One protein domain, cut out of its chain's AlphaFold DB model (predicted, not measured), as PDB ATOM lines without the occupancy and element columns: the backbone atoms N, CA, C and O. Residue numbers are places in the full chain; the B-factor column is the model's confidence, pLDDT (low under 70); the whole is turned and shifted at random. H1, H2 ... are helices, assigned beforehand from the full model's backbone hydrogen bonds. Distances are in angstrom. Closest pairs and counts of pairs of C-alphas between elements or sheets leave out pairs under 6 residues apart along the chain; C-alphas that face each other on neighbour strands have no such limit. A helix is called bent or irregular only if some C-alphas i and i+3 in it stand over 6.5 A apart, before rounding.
ATOM      1  N   LEU A  22     -43.948  42.133  21.333       67.12
ATOM      2  CA  LEU A  22     -45.389  42.341  21.416       67.12
ATOM      3  C   LEU A  22     -46.106  40.988  21.446       67.12
ATOM      4  O   LEU A  22     -45.743  40.053  20.722       67.12
ATOM      5  N   LEU A  23     -47.134  40.891  22.295       66.38
ATOM      6  CA  LEU A  23     -47.982  39.700  22.456       66.38
ATOM      7  C   LEU A  23     -47.194  38.413  22.763       66.38
ATOM      8  O   LEU A  23     -47.638  37.318  22.437       66.38
ATOM      9  N   SER A  24     -45.993  38.534  23.344       63.97
ATOM     10  CA  SER A  24     -45.083  37.406  23.590       63.97
ATOM     11  C   SER A  24     -44.697  36.603  22.328       63.97
ATOM     12  O   SER A  24     -44.186  35.487  22.449       63.97
ATOM     13  N   ARG A  25     -44.925  37.150  21.119       67.81
ATOM     14  CA  ARG A  25     -44.780  36.416  19.849       67.81
ATOM     15  C   ARG A  25     -44.048  37.187  18.755       67.81
ATOM     16  O   ARG A  25     -43.195  36.607  18.096       67.81
ATOM     17  N   TYR A  26     -44.341  38.473  18.564       71.88
ATOM     18  CA  TYR A  26     -43.800  39.251  17.443       71.88
ATOM     19  C   TYR A  26     -42.906  40.381  17.939       71.88
ATOM     20  O   TYR A  26     -43.241  41.067  18.902       71.88
ATOM     21  N   ARG A  27     -41.768  40.631  17.284       76.44
ATOM     22  CA  ARG A  27     -41.042  41.893  17.505       76.44
ATOM     23  C   ARG A  27     -41.736  43.007  16.733       76.44
ATOM     24  O   ARG A  27     -42.282  42.767  15.664       76.44
ATOM     25  N   LEU A  28     -41.642  44.239  17.232       80.25
ATOM     26  CA  LEU A  28     -42.221  45.405  16.555       80.25
ATOM     27  C   LEU A  28     -41.739  45.516  15.097       80.25
ATOM     28  O   LEU A  28     -42.542  45.669  14.187       80.25
ATOM     29  N   LYS A  29     -40.435  45.334  14.868       82.31
ATOM     30  CA  LYS A  29     -39.830  45.303  13.527       82.31
ATOM     31  C   LYS A  29     -40.412  44.227  12.604       82.31
ATOM     32  O   LYS A  29     -40.616  44.496  11.428       82.31
ATOM     33  N   ASP A  30     -40.718  43.048  13.138       82.38
ATOM     34  CA  ASP A  30     -41.301  41.946  12.369       82.38
ATOM     35  C   ASP A  30     -42.714  42.337  11.895       82.38
ATOM     36  O   ASP A  30     -43.066  42.163  10.732       82.38
ATOM     37  N   LEU A  31     -43.485  42.979  12.778       85.38
ATOM     38  CA  LEU A  31     -44.841  43.452  12.502       85.38
ATOM     39  C   LEU A  31     -44.858  44.600  11.478       85.38
ATOM     40  O   LEU A  31     -45.671  44.591  10.557       85.38
ATOM     41  N   VAL A  32     -43.915  45.542  11.582       90.00
ATOM     42  CA  VAL A  32     -43.741  46.630  10.604       90.00
ATOM     43  C   VAL A  32     -43.430  46.077   9.211       90.00
ATOM     44  O   VAL A  32     -44.021  46.534   8.236       90.00
ATOM     45  N   ILE A  33     -42.558  45.068   9.107       89.06
ATOM     46  CA  ILE A  33     -42.229  44.425   7.826       89.06
ATOM     47  C   ILE A  33     -43.464  43.747   7.222       89.06
ATOM     48  O   ILE A  33     -43.722  43.906   6.028       89.06
ATOM     49  N   MET A  34     -44.255  43.031   8.031       88.69
ATOM     50  CA  MET A  34     -45.485  42.391   7.551       88.69
ATOM     51  C   MET A  34     -46.478  43.419   6.996       88.69
ATOM     52  O   MET A  34     -46.979  43.248   5.886       88.69
ATOM     53  N   VAL A  35     -46.732  44.499   7.741       91.69
ATOM     54  CA  VAL A  35     -47.651  45.571   7.324       91.69
ATOM     55  C   VAL A  35     -47.154  46.265   6.060       91.69
ATOM     56  O   VAL A  35     -47.934  46.447   5.127       91.69
ATOM     57  N   ALA A  36     -45.864  46.591   5.981       93.44
ATOM     58  CA  ALA A  36     -45.288  47.230   4.804       93.44
ATOM     59  C   ALA A  36     -45.480  46.382   3.537       93.44
ATOM     60  O   ALA A  36     -45.906  46.902   2.509       93.44
ATOM     61  N   ILE A  37     -45.234  45.071   3.610       93.31
ATOM     62  CA  ILE A  37     -45.370  44.183   2.447       93.31
ATOM     63  C   ILE A  37     -46.839  44.007   2.042       93.31
ATOM     64  O   ILE A  37     -47.136  43.998   0.848       93.31
ATOM     65  N   MET A  38     -47.764  43.941   3.005       91.50
ATOM     66  CA  MET A  38     -49.201  43.932   2.705       91.50
ATOM     67  C   MET A  38     -49.635  45.203   1.964       91.50
ATOM     68  O   MET A  38     -50.331  45.109   0.956       91.50
ATOM     69  N   LEU A  39     -49.187  46.378   2.416       94.69
ATOM     70  CA  LEU A  39     -49.509  47.652   1.766       94.69
ATOM     71  C   LEU A  39     -48.917  47.748   0.356       94.69
ATOM     72  O   LEU A  39     -49.604  48.193  -0.560       94.69
ATOM     73  N   ILE A  40     -47.673  47.299   0.163       95.06
ATOM     74  CA  ILE A  40     -47.019  47.281  -1.154       95.06
ATOM     75  C   ILE A  40     -47.765  46.352  -2.116       95.06
ATOM     76  O   ILE A  40     -48.027  46.738  -3.252       95.06
ATOM     77  N   SER A  41     -48.131  45.147  -1.671       94.06
ATOM     78  CA  SER A  41     -48.887  44.191  -2.489       94.06
ATOM     79  C   SER A  41     -50.261  44.753  -2.875       94.06
ATOM     80  O   SER A  41     -50.626  44.727  -4.049       94.06
ATOM     81  N   LEU A  42     -50.980  45.362  -1.926       93.88
ATOM     82  CA  LEU A  42     -52.262  46.015  -2.192       93.88
ATOM     83  C   LEU A  42     -52.122  47.163  -3.205       93.88
ATOM     84  O   LEU A  42     -52.873  47.225  -4.176       93.88
ATOM     85  N   ALA A  43     -51.139  48.046  -3.010       95.19
ATOM     86  CA  ALA A  43     -50.873  49.151  -3.926       95.19
ATOM     87  C   ALA A  43     -50.513  48.652  -5.335       95.19
ATOM     88  O   ALA A  43     -50.994  49.208  -6.319       95.19
ATOM     89  N   ALA A  44     -49.722  47.580  -5.439       94.56
ATOM     90  CA  ALA A  44     -49.359  46.967  -6.712       94.56
ATOM     91  C   ALA A  44     -50.572  46.365  -7.437       94.56
ATOM     92  O   ALA A  44     -50.698  46.536  -8.648       94.56
ATOM     93  N   ILE A  45     -51.485  45.708  -6.710       94.44
ATOM     94  CA  ILE A  45     -52.724  45.161  -7.283       94.44
ATOM     95  C   ILE A  45     -53.601  46.289  -7.832       94.44
ATOM     96  O   ILE A  45     -54.059  46.205  -8.970       94.44
ATOM     97  N   ILE A  46     -53.802  47.355  -7.052       94.31
ATOM     98  CA  ILE A  46     -54.599  48.512  -7.481       94.31
ATOM     99  C   ILE A  46     -53.969  49.148  -8.723       94.31
ATOM    100  O   ILE A  46     -54.651  49.318  -9.730       94.31
ATOM    101  N   ALA A  47     -52.664  49.435  -8.684       95.62
ATOM    102  CA  ALA A  47     -51.948  50.022  -9.811       95.62
ATOM    103  C   ALA A  47     -52.084  49.163 -11.078       95.62
ATOM    104  O   ALA A  47     -52.426  49.680 -12.139       95.62
ATOM    105  N   TYR A  48     -51.895  47.847 -10.961       94.88
ATOM    106  CA  TYR A  48     -52.030  46.921 -12.080       94.88
ATOM    107  C   TYR A  48     -53.439  46.934 -12.691       94.88
ATOM    108  O   TYR A  48     -53.571  47.098 -13.903       94.88
ATOM    109  N   LEU A  49     -54.489  46.826 -11.868       93.25
ATOM    110  CA  LEU A  49     -55.874  46.827 -12.349       93.25
ATOM    111  C   LEU A  49     -56.265  48.156 -13.011       93.25
ATOM    112  O   LEU A  49     -57.048  48.159 -13.954       93.25
ATOM    113  N   THR A  50     -55.704  49.278 -12.550       93.19
ATOM    114  CA  THR A  50     -55.963  50.593 -13.159       93.19
ATOM    115  C   THR A  50     -55.211  50.825 -14.469       93.19
ATOM    116  O   THR A  50     -55.722  51.520 -15.341       93.19
ATOM    117  N   LEU A  51     -54.005  50.267 -14.617       94.19
ATOM    118  CA  LEU A  51     -53.156  50.486 -15.792       94.19
ATOM    119  C   LEU A  51     -53.506  49.565 -16.964       94.19
ATOM    120  O   LEU A  51     -53.236  49.920 -18.108       94.19
ATOM    121  N   PHE A  52     -54.089  48.397 -16.690       93.25
ATOM    122  CA  PHE A  52     -54.343  47.369 -17.703       93.25
ATOM    123  C   PHE A  52     -55.794  46.861 -17.702       93.25
ATOM    124  O   PHE A  52     -55.991  45.656 -17.596       93.25
ATOM    125  N   PRO A  53     -56.816  47.727 -17.822       91.00
ATOM    126  CA  PRO A  53     -58.219  47.318 -17.689       91.00
ATOM    127  C   PRO A  53     -58.720  46.395 -18.814       91.00
ATOM    128  O   PRO A  53     -59.668  45.648 -18.600       91.00
ATOM    129  N   ASP A  54     -58.091  46.435 -19.992       92.62
ATOM    130  CA  ASP A  54     -58.565  45.733 -21.195       92.62
ATOM    131  C   ASP A  54     -58.013  44.302 -21.341       92.62
ATOM    132  O   ASP A  54     -58.141  43.686 -22.398       92.62
ATOM    133  N   GLN A  55     -57.329  43.775 -20.321       91.94
ATOM    134  CA  GLN A  55     -56.737  42.438 -20.378       91.94
ATOM    135  C   GLN A  55     -57.776  41.342 -20.122       91.94
ATOM    136  O   GLN A  55     -58.796  41.540 -19.461       91.94
ATOM    137  N   ASP A  56     -57.482  40.135 -20.604       93.56
ATOM    138  CA  ASP A  56     -58.327  38.979 -20.335       93.56
ATOM    139  C   ASP A  56     -58.398  38.679 -18.831       93.56
ATOM    140  O   ASP A  56     -57.397  38.699 -18.105       93.56
ATOM    141  N   MET A  57     -59.585  38.285 -18.362       91.19
ATOM    142  CA  MET A  57     -59.839  37.949 -16.955       91.19
ATOM    143  C   MET A  57     -58.875  36.882 -16.403       91.19
ATOM    144  O   MET A  57     -58.503  36.911 -15.229       91.19
ATOM    145  N   GLN A  58     -58.430  35.946 -17.249       94.00
ATOM    146  CA  GLN A  58     -57.460  34.914 -16.867       94.00
ATOM    147  C   GLN A  58     -56.085  35.506 -16.524       94.00
ATOM    148  O   GLN A  58     -55.447  35.069 -15.564       94.00
ATOM    149  N   ILE A  59     -55.649  36.523 -17.273       93.44
ATOM    150  CA  ILE A  59     -54.373  37.210 -17.054       93.44
ATOM    151  C   ILE A  59     -54.445  38.006 -15.750       93.44
ATOM    152  O   ILE A  59     -53.542  37.904 -14.919       93.44
ATOM    153  N   HIS A  60     -55.556  38.714 -15.519       93.00
ATOM    154  CA  HIS A  60     -55.785  39.428 -14.265       93.00
ATOM    155  C   HIS A  60     -55.683  38.513 -13.046       93.00
ATOM    156  O   HIS A  60     -54.981  38.831 -12.085       93.00
ATOM    157  N   LEU A  61     -56.343  37.356 -13.099       93.56
ATOM    158  CA  LEU A  61     -56.339  36.389 -12.008       93.56
ATOM    159  C   LEU A  61     -54.922  35.864 -11.727       93.56
ATOM    160  O   LEU A  61     -54.509  35.809 -10.568       93.56
ATOM    161  N   LEU A  62     -54.149  35.544 -12.770       95.31
ATOM    162  CA  LEU A  62     -52.763  35.088 -12.634       95.31
ATOM    163  C   LEU A  62     -51.888  36.154 -11.959       95.31
ATOM    164  O   LEU A  62     -51.186  35.854 -10.992       95.31
ATOM    165  N   VAL A  63     -51.956  37.404 -12.425       94.06
ATOM    166  CA  VAL A  63     -51.134  38.496 -11.884       94.06
ATOM    167  C   VAL A  63     -51.511  38.818 -10.439       94.06
ATOM    168  O   VAL A  63     -50.623  39.010  -9.610       94.06
ATOM    169  N   VAL A  64     -52.800  38.810 -10.093       93.56
ATOM    170  CA  VAL A  64     -53.240  39.012  -8.704       93.56
ATOM    171  C   VAL A  64     -52.704  37.905  -7.795       93.56
ATOM    172  O   VAL A  64     -52.151  38.207  -6.739       93.56
ATOM    173  N   ILE A  65     -52.785  36.633  -8.205       93.88
ATOM    174  CA  ILE A  65     -52.203  35.520  -7.436       93.88
ATOM    175  C   ILE A  65     -50.694  35.714  -7.250       93.88
ATOM    176  O   ILE A  65     -50.176  35.543  -6.145       93.88
ATOM    177  N   LEU A  66     -49.989  36.111  -8.311       94.69
ATOM    178  CA  LEU A  66     -48.552  36.359  -8.258       94.69
ATOM    179  C   LEU A  66     -48.206  37.494  -7.282       94.69
ATOM    180  O   LEU A  66     -47.262  37.368  -6.504       94.69
ATOM    181  N   LEU A  67     -48.989  38.576  -7.274       93.62
ATOM    182  CA  LEU A  67     -48.803  39.720  -6.378       93.62
ATOM    183  C   LEU A  67     -49.178  39.425  -4.920       93.62
ATOM    184  O   LEU A  67     -48.684  40.110  -4.022       93.62
ATOM    185  N   LEU A  68     -49.997  38.402  -4.663       92.44
ATOM    186  CA  LEU A  68     -50.310  37.911  -3.316       92.44
ATOM    187  C   LEU A  68     -49.240  36.958  -2.761       92.44
ATOM    188  O   LEU A  68     -49.106  36.826  -1.543       92.44
ATOM    189  N   LEU A  69     -48.436  36.325  -3.620       92.81
ATOM    190  CA  LEU A  69     -47.386  35.379  -3.223       92.81
ATOM    191  C   LEU A  69     -46.394  35.959  -2.188       92.81
ATOM    192  O   LEU A  69     -46.117  35.275  -1.197       92.81
ATOM    193  N   PRO A  70     -45.916  37.217  -2.306       91.12
ATOM    194  CA  PRO A  70     -45.079  37.851  -1.285       91.12
ATOM    195  C   PRO A  70     -45.708  37.865   0.113       91.12
ATOM    196  O   PRO A  70     -44.998  37.654   1.094       91.12
ATOM    197  N   ILE A  71     -47.030  38.050   0.222       90.50
ATOM    198  CA  ILE A  71     -47.739  38.025   1.511       90.50
ATOM    199  C   ILE A  71     -47.642  36.626   2.133       90.50
ATOM    200  O   ILE A  71     -47.314  36.489   3.315       90.50
ATOM    201  N   GLY A  72     -47.856  35.580   1.330       88.50
ATOM    202  CA  GLY A  72     -47.688  34.191   1.766       88.50
ATOM    203  C   GLY A  72     -46.250  33.877   2.193       88.50
ATOM    204  O   GLY A  72     -46.031  33.272   3.242       88.50
ATOM    205  N   GLY A  73     -45.257  34.348   1.433       89.44
ATOM    206  CA  GLY A  73     -43.839  34.173   1.761       89.44
ATOM    207  C   GLY A  73     -43.453  34.826   3.089       89.44
ATOM    208  O   GLY A  73     -42.766  34.222   3.913       89.44
ATOM    209  N   VAL A  74     -43.954  36.034   3.342       89.38
ATOM    210  CA  VAL A  74     -43.788  36.730   4.621       89.38
ATOM    211  C   VAL A  74     -44.428  35.937   5.755       89.38
ATOM    212  O   VAL A  74     -43.778  35.695   6.769       89.38
ATOM    213  N   TYR A  75     -45.661  35.461   5.587       86.75
ATOM    214  CA  TYR A  75     -46.328  34.661   6.614       86.75
ATOM    215  C   TYR A  75     -45.512  33.419   7.013       86.75
ATOM    216  O   TYR A  75     -45.340  33.150   8.203       86.75
ATOM    217  N   LEU A  76     -44.937  32.711   6.037       87.69
ATOM    218  CA  LEU A  76     -44.054  31.568   6.291       87.69
ATOM    219  C   LEU A  76     -42.777  31.973   7.041       87.69
ATOM    220  O   LEU A  76     -42.380  31.304   7.996       87.69
ATOM    221  N   LEU A  77     -42.150  33.090   6.662       85.75
ATOM    222  CA  LEU A  77     -40.948  33.603   7.330       85.75
ATOM    223  C   LEU A  77     -41.195  33.994   8.793       85.75
ATOM    224  O   LEU A  77     -40.293  33.854   9.624       85.75
ATOM    225  N   PHE A  78     -42.406  34.451   9.114       85.19
ATOM    226  CA  PHE A  78     -42.813  34.872  10.457       85.19
ATOM    227  C   PHE A  78     -43.598  33.797  11.235       85.19
ATOM    228  O   PHE A  78     -44.128  34.084  12.313       85.19
ATOM    229  N   MET A  79     -43.638  32.550  10.747       81.75
ATOM    230  CA  MET A  79     -44.207  31.416  11.479       81.75
ATOM    231  C   MET A  79     -43.390  31.111  12.744       81.75
ATOM    232  O   MET A  79     -42.161  31.157  12.727       81.75
ATOM    233  N   SER A  80     -44.083  30.784  13.840       78.38
ATOM    234  CA  SER A  80     -43.457  30.477  15.133       78.38
ATOM    235  C   SER A  80     -42.672  29.169  15.070       78.38
ATOM    236  O   SER A  80     -43.219  28.154  14.648       78.38
ATOM    237  N   MET A  81     -41.433  29.177  15.564       72.38
ATOM    238  CA  MET A  81     -40.595  27.979  15.701       72.38
ATOM    239  C   MET A  81     -40.373  27.640  17.193       72.38
ATOM    240  O   MET A  81     -40.589  28.498  18.052       72.38
ATOM    241  N   PRO A  82     -39.979  26.398  17.547       69.00
ATOM    242  CA  PRO A  82     -39.811  26.003  18.951       69.00
ATOM    243  C   PRO A  82     -38.620  26.694  19.633       69.00
ATOM    244  O   PRO A  82     -38.739  27.208  20.744       69.00
ATOM    245  N   VAL A  83     -37.471  26.719  18.949       71.38
ATOM    246  CA  VAL A  83     -36.196  27.248  19.475       71.38
ATOM    247  C   VAL A  83     -35.976  28.706  19.061       71.38
ATOM    248  O   VAL A  83     -35.561  29.533  19.868       71.38
ATOM    249  N   TYR A  84     -36.288  29.032  17.807       73.25
ATOM    250  CA  TYR A  84     -36.195  30.386  17.256       73.25
ATOM    251  C   TYR A  84     -37.561  31.063  17.302       73.25
ATOM    252  O   TYR A  84     -38.581  30.384  17.242       73.25
ATOM    253  N   LEU A  85     -37.609  32.396  17.372       73.56
ATOM    254  CA  LEU A  85     -38.895  33.100  17.363       73.56
ATOM    255  C   LEU A  85     -39.654  32.843  16.059       73.56
ATOM    256  O   LEU A  85     -40.858  32.605  16.068       73.56
ATOM    257  N   ASN A  86     -38.928  32.896  14.946       81.38
ATOM    258  CA  ASN A  86     -39.459  32.703  13.614       81.38
ATOM    259  C   ASN A  86     -38.416  32.105  12.664       81.38
ATOM    260  O   ASN A  86     -37.218  32.059  12.964       81.38
ATOM    261  N   LEU A  87     -38.879  31.652  11.498       83.88
ATOM    262  CA  LEU A  87     -38.012  31.107  10.456       83.88
ATOM    263  C   LEU A  87     -36.988  32.145   9.965       83.88
ATOM    264  O   LEU A  87     -35.836  31.807   9.705       83.88
ATOM    265  N   PHE A  88     -37.368  33.421   9.904       84.44
ATOM    266  CA  PHE A  88     -36.455  34.510   9.552       84.44
ATOM    267  C   PHE A  88     -35.246  34.622  10.505       84.44
ATOM    268  O   PHE A  88     -34.101  34.763  10.067       84.44
ATOM    269  N   GLU A  89     -35.461  34.517  11.817       82.00
ATOM    270  CA  GLU A  89     -34.387  34.542  12.814       82.00
ATOM    271  C   GLU A  89     -33.490  33.309  12.720       82.00
ATOM    272  O   GLU A  89     -32.272  33.428  12.828       82.00
ATOM    273  N   TYR A  90     -34.070  32.143  12.436       83.94
ATOM    274  CA  TYR A  90     -33.289  30.945  12.146       83.94
ATOM    275  C   TYR A  90     -32.355  31.156  10.946       83.94
ATOM    276  O   TYR A  90     -31.154  30.904  11.041       83.94
ATOM    277  N   ILE A  91     -32.883  31.669   9.832       86.94
ATOM    278  CA  ILE A  91     -32.108  31.899   8.608       86.94
ATOM    279  C   ILE A  91     -30.979  32.907   8.867       86.94
ATOM    280  O   ILE A  91     -29.826  32.661   8.511       86.94
ATOM    281  N   THR A  92     -31.279  34.028   9.524       86.00
ATOM    282  CA  THR A  92     -30.265  35.051   9.838       86.00
ATOM    283  C   THR A  92     -29.179  34.523  10.777       86.00
ATOM    284  O   THR A  92     -27.994  34.749  10.518       86.00
ATOM    285  N   ALA A  93     -29.544  33.759  11.810       84.50
ATOM    286  CA  ALA A  93     -28.591  33.097  12.699       84.50
ATOM    287  C   ALA A  93     -27.727  32.071  11.950       84.50
ATOM    288  O   ALA A  93     -26.510  32.032  12.141       84.50
ATOM    289  N   PHE A  94     -28.323  31.289  11.046       86.69
ATOM    290  CA  PHE A  94     -27.612  30.324  10.213       86.69
ATOM    291  C   PHE A  94     -26.567  31.002   9.319       86.69
ATOM    292  O   PHE A  94     -25.409  30.580   9.287       86.69
ATOM    293  N   PHE A  95     -26.932  32.092   8.636       86.50
ATOM    294  CA  PHE A  95     -25.987  32.861   7.825       86.50
ATOM    295  C   PHE A  95     -24.881  33.489   8.670       86.50
ATOM    296  O   PHE A  95     -23.711  33.428   8.296       86.50
ATOM    297  N   PHE A  96     -25.222  34.060   9.823       85.50
ATOM    298  CA  PHE A  96     -24.237  34.627  10.736       85.50
ATOM    299  C   PHE A  96     -23.237  33.572  11.223       85.50
ATOM    300  O   PHE A  96     -22.028  33.802  11.205       85.50
ATOM    301  N   PHE A  97     -23.732  32.390  11.584       84.19
ATOM    302  CA  PHE A  97     -22.911  31.258  11.997       84.19
ATOM    303  C   PHE A  97     -21.997  30.759  10.877       84.19
ATOM    304  O   PHE A  97     -20.825  30.490  11.117       84.19
ATOM    305  N   ARG A  98     -22.506  30.670   9.643       84.31
ATOM    306  CA  ARG A  98     -21.713  30.285   8.466       84.31
ATOM    307  C   ARG A  98     -20.619  31.300   8.136       84.31
ATOM    308  O   ARG A  98     -19.556  30.902   7.676       84.31
ATOM    309  N   ARG A  99     -20.878  32.595   8.349       83.94
ATOM    310  CA  ARG A  99     -19.930  33.682   8.049       83.94
ATOM    311  C   ARG A  99     -18.875  33.878   9.133       83.94
ATOM    312  O   ARG A  99     -17.799  34.392   8.837       83.94
ATOM    313  N   LYS A 100     -19.152  33.493  10.380       80.50
ATOM    314  CA  LYS A 100     -18.160  33.573  11.452       80.50
ATOM    315  C   LYS A 100     -17.125  32.455  11.328       80.50
ATOM    316  O   LYS A 100     -17.455  31.275  11.318       80.50
TER     317      LYS A 100
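This is residues 22 to 100 of the 125 residues of an uncharacterized protein of Eubacterium dolichum CAG:375 (UniProt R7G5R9). A long helical hairpin, H1 and the bent H2 side by side, has a shorter helix, H3, turning away at its open end, where residues 94 to 100 stick out. The printed part has 79 residues with three named helices, H1, H2, H3, and is all helix; it is loose, radius of gyration of the C-alphas 16.8 A, spanning 52 by 29 by 19 A.

Find C-alpha 28 at (-42.221, 45.405, 16.555); H1 runs from there to residue 51, 34.5 A. H2, residues 57 to 77, was assigned as one helix by its hydrogen bonds but is bent, C-alphas 67 and 70 being 6.6 A apart; its arms are H2a, residues 57 to 67, and H2b, residues 70 to 77. H3, residues 87 to 99, ends at C-alpha 99 (-19.930, 33.682, 8.049), 18.4 A.

Look at C-alphas 41 and 67, 5.9 A apart, the closest of H1 and H2a, a hairpin at a shallow tilt of 21 degrees. H1 touches H2b, closest C-alphas Met 38 and Ile 71, 6.2 A. H3 only just touches H2b, with residues 87 to 88 alone and 3 pairs of C-alphas within 8 A; Leu 77 and Leu 87 have the closest C-alphas, 5.0 A. H1 and H3 are apart. In H1, H2a, H2b and H3 every O i to N i+4 pair is within hydrogen-bond range.

The C-alphas of Asp 54 and Lys 100 are the farthest apart, 53.4 A. The printed part has no cut and no long link; pLDDT is under 70 at residues 22 to 25 and 82.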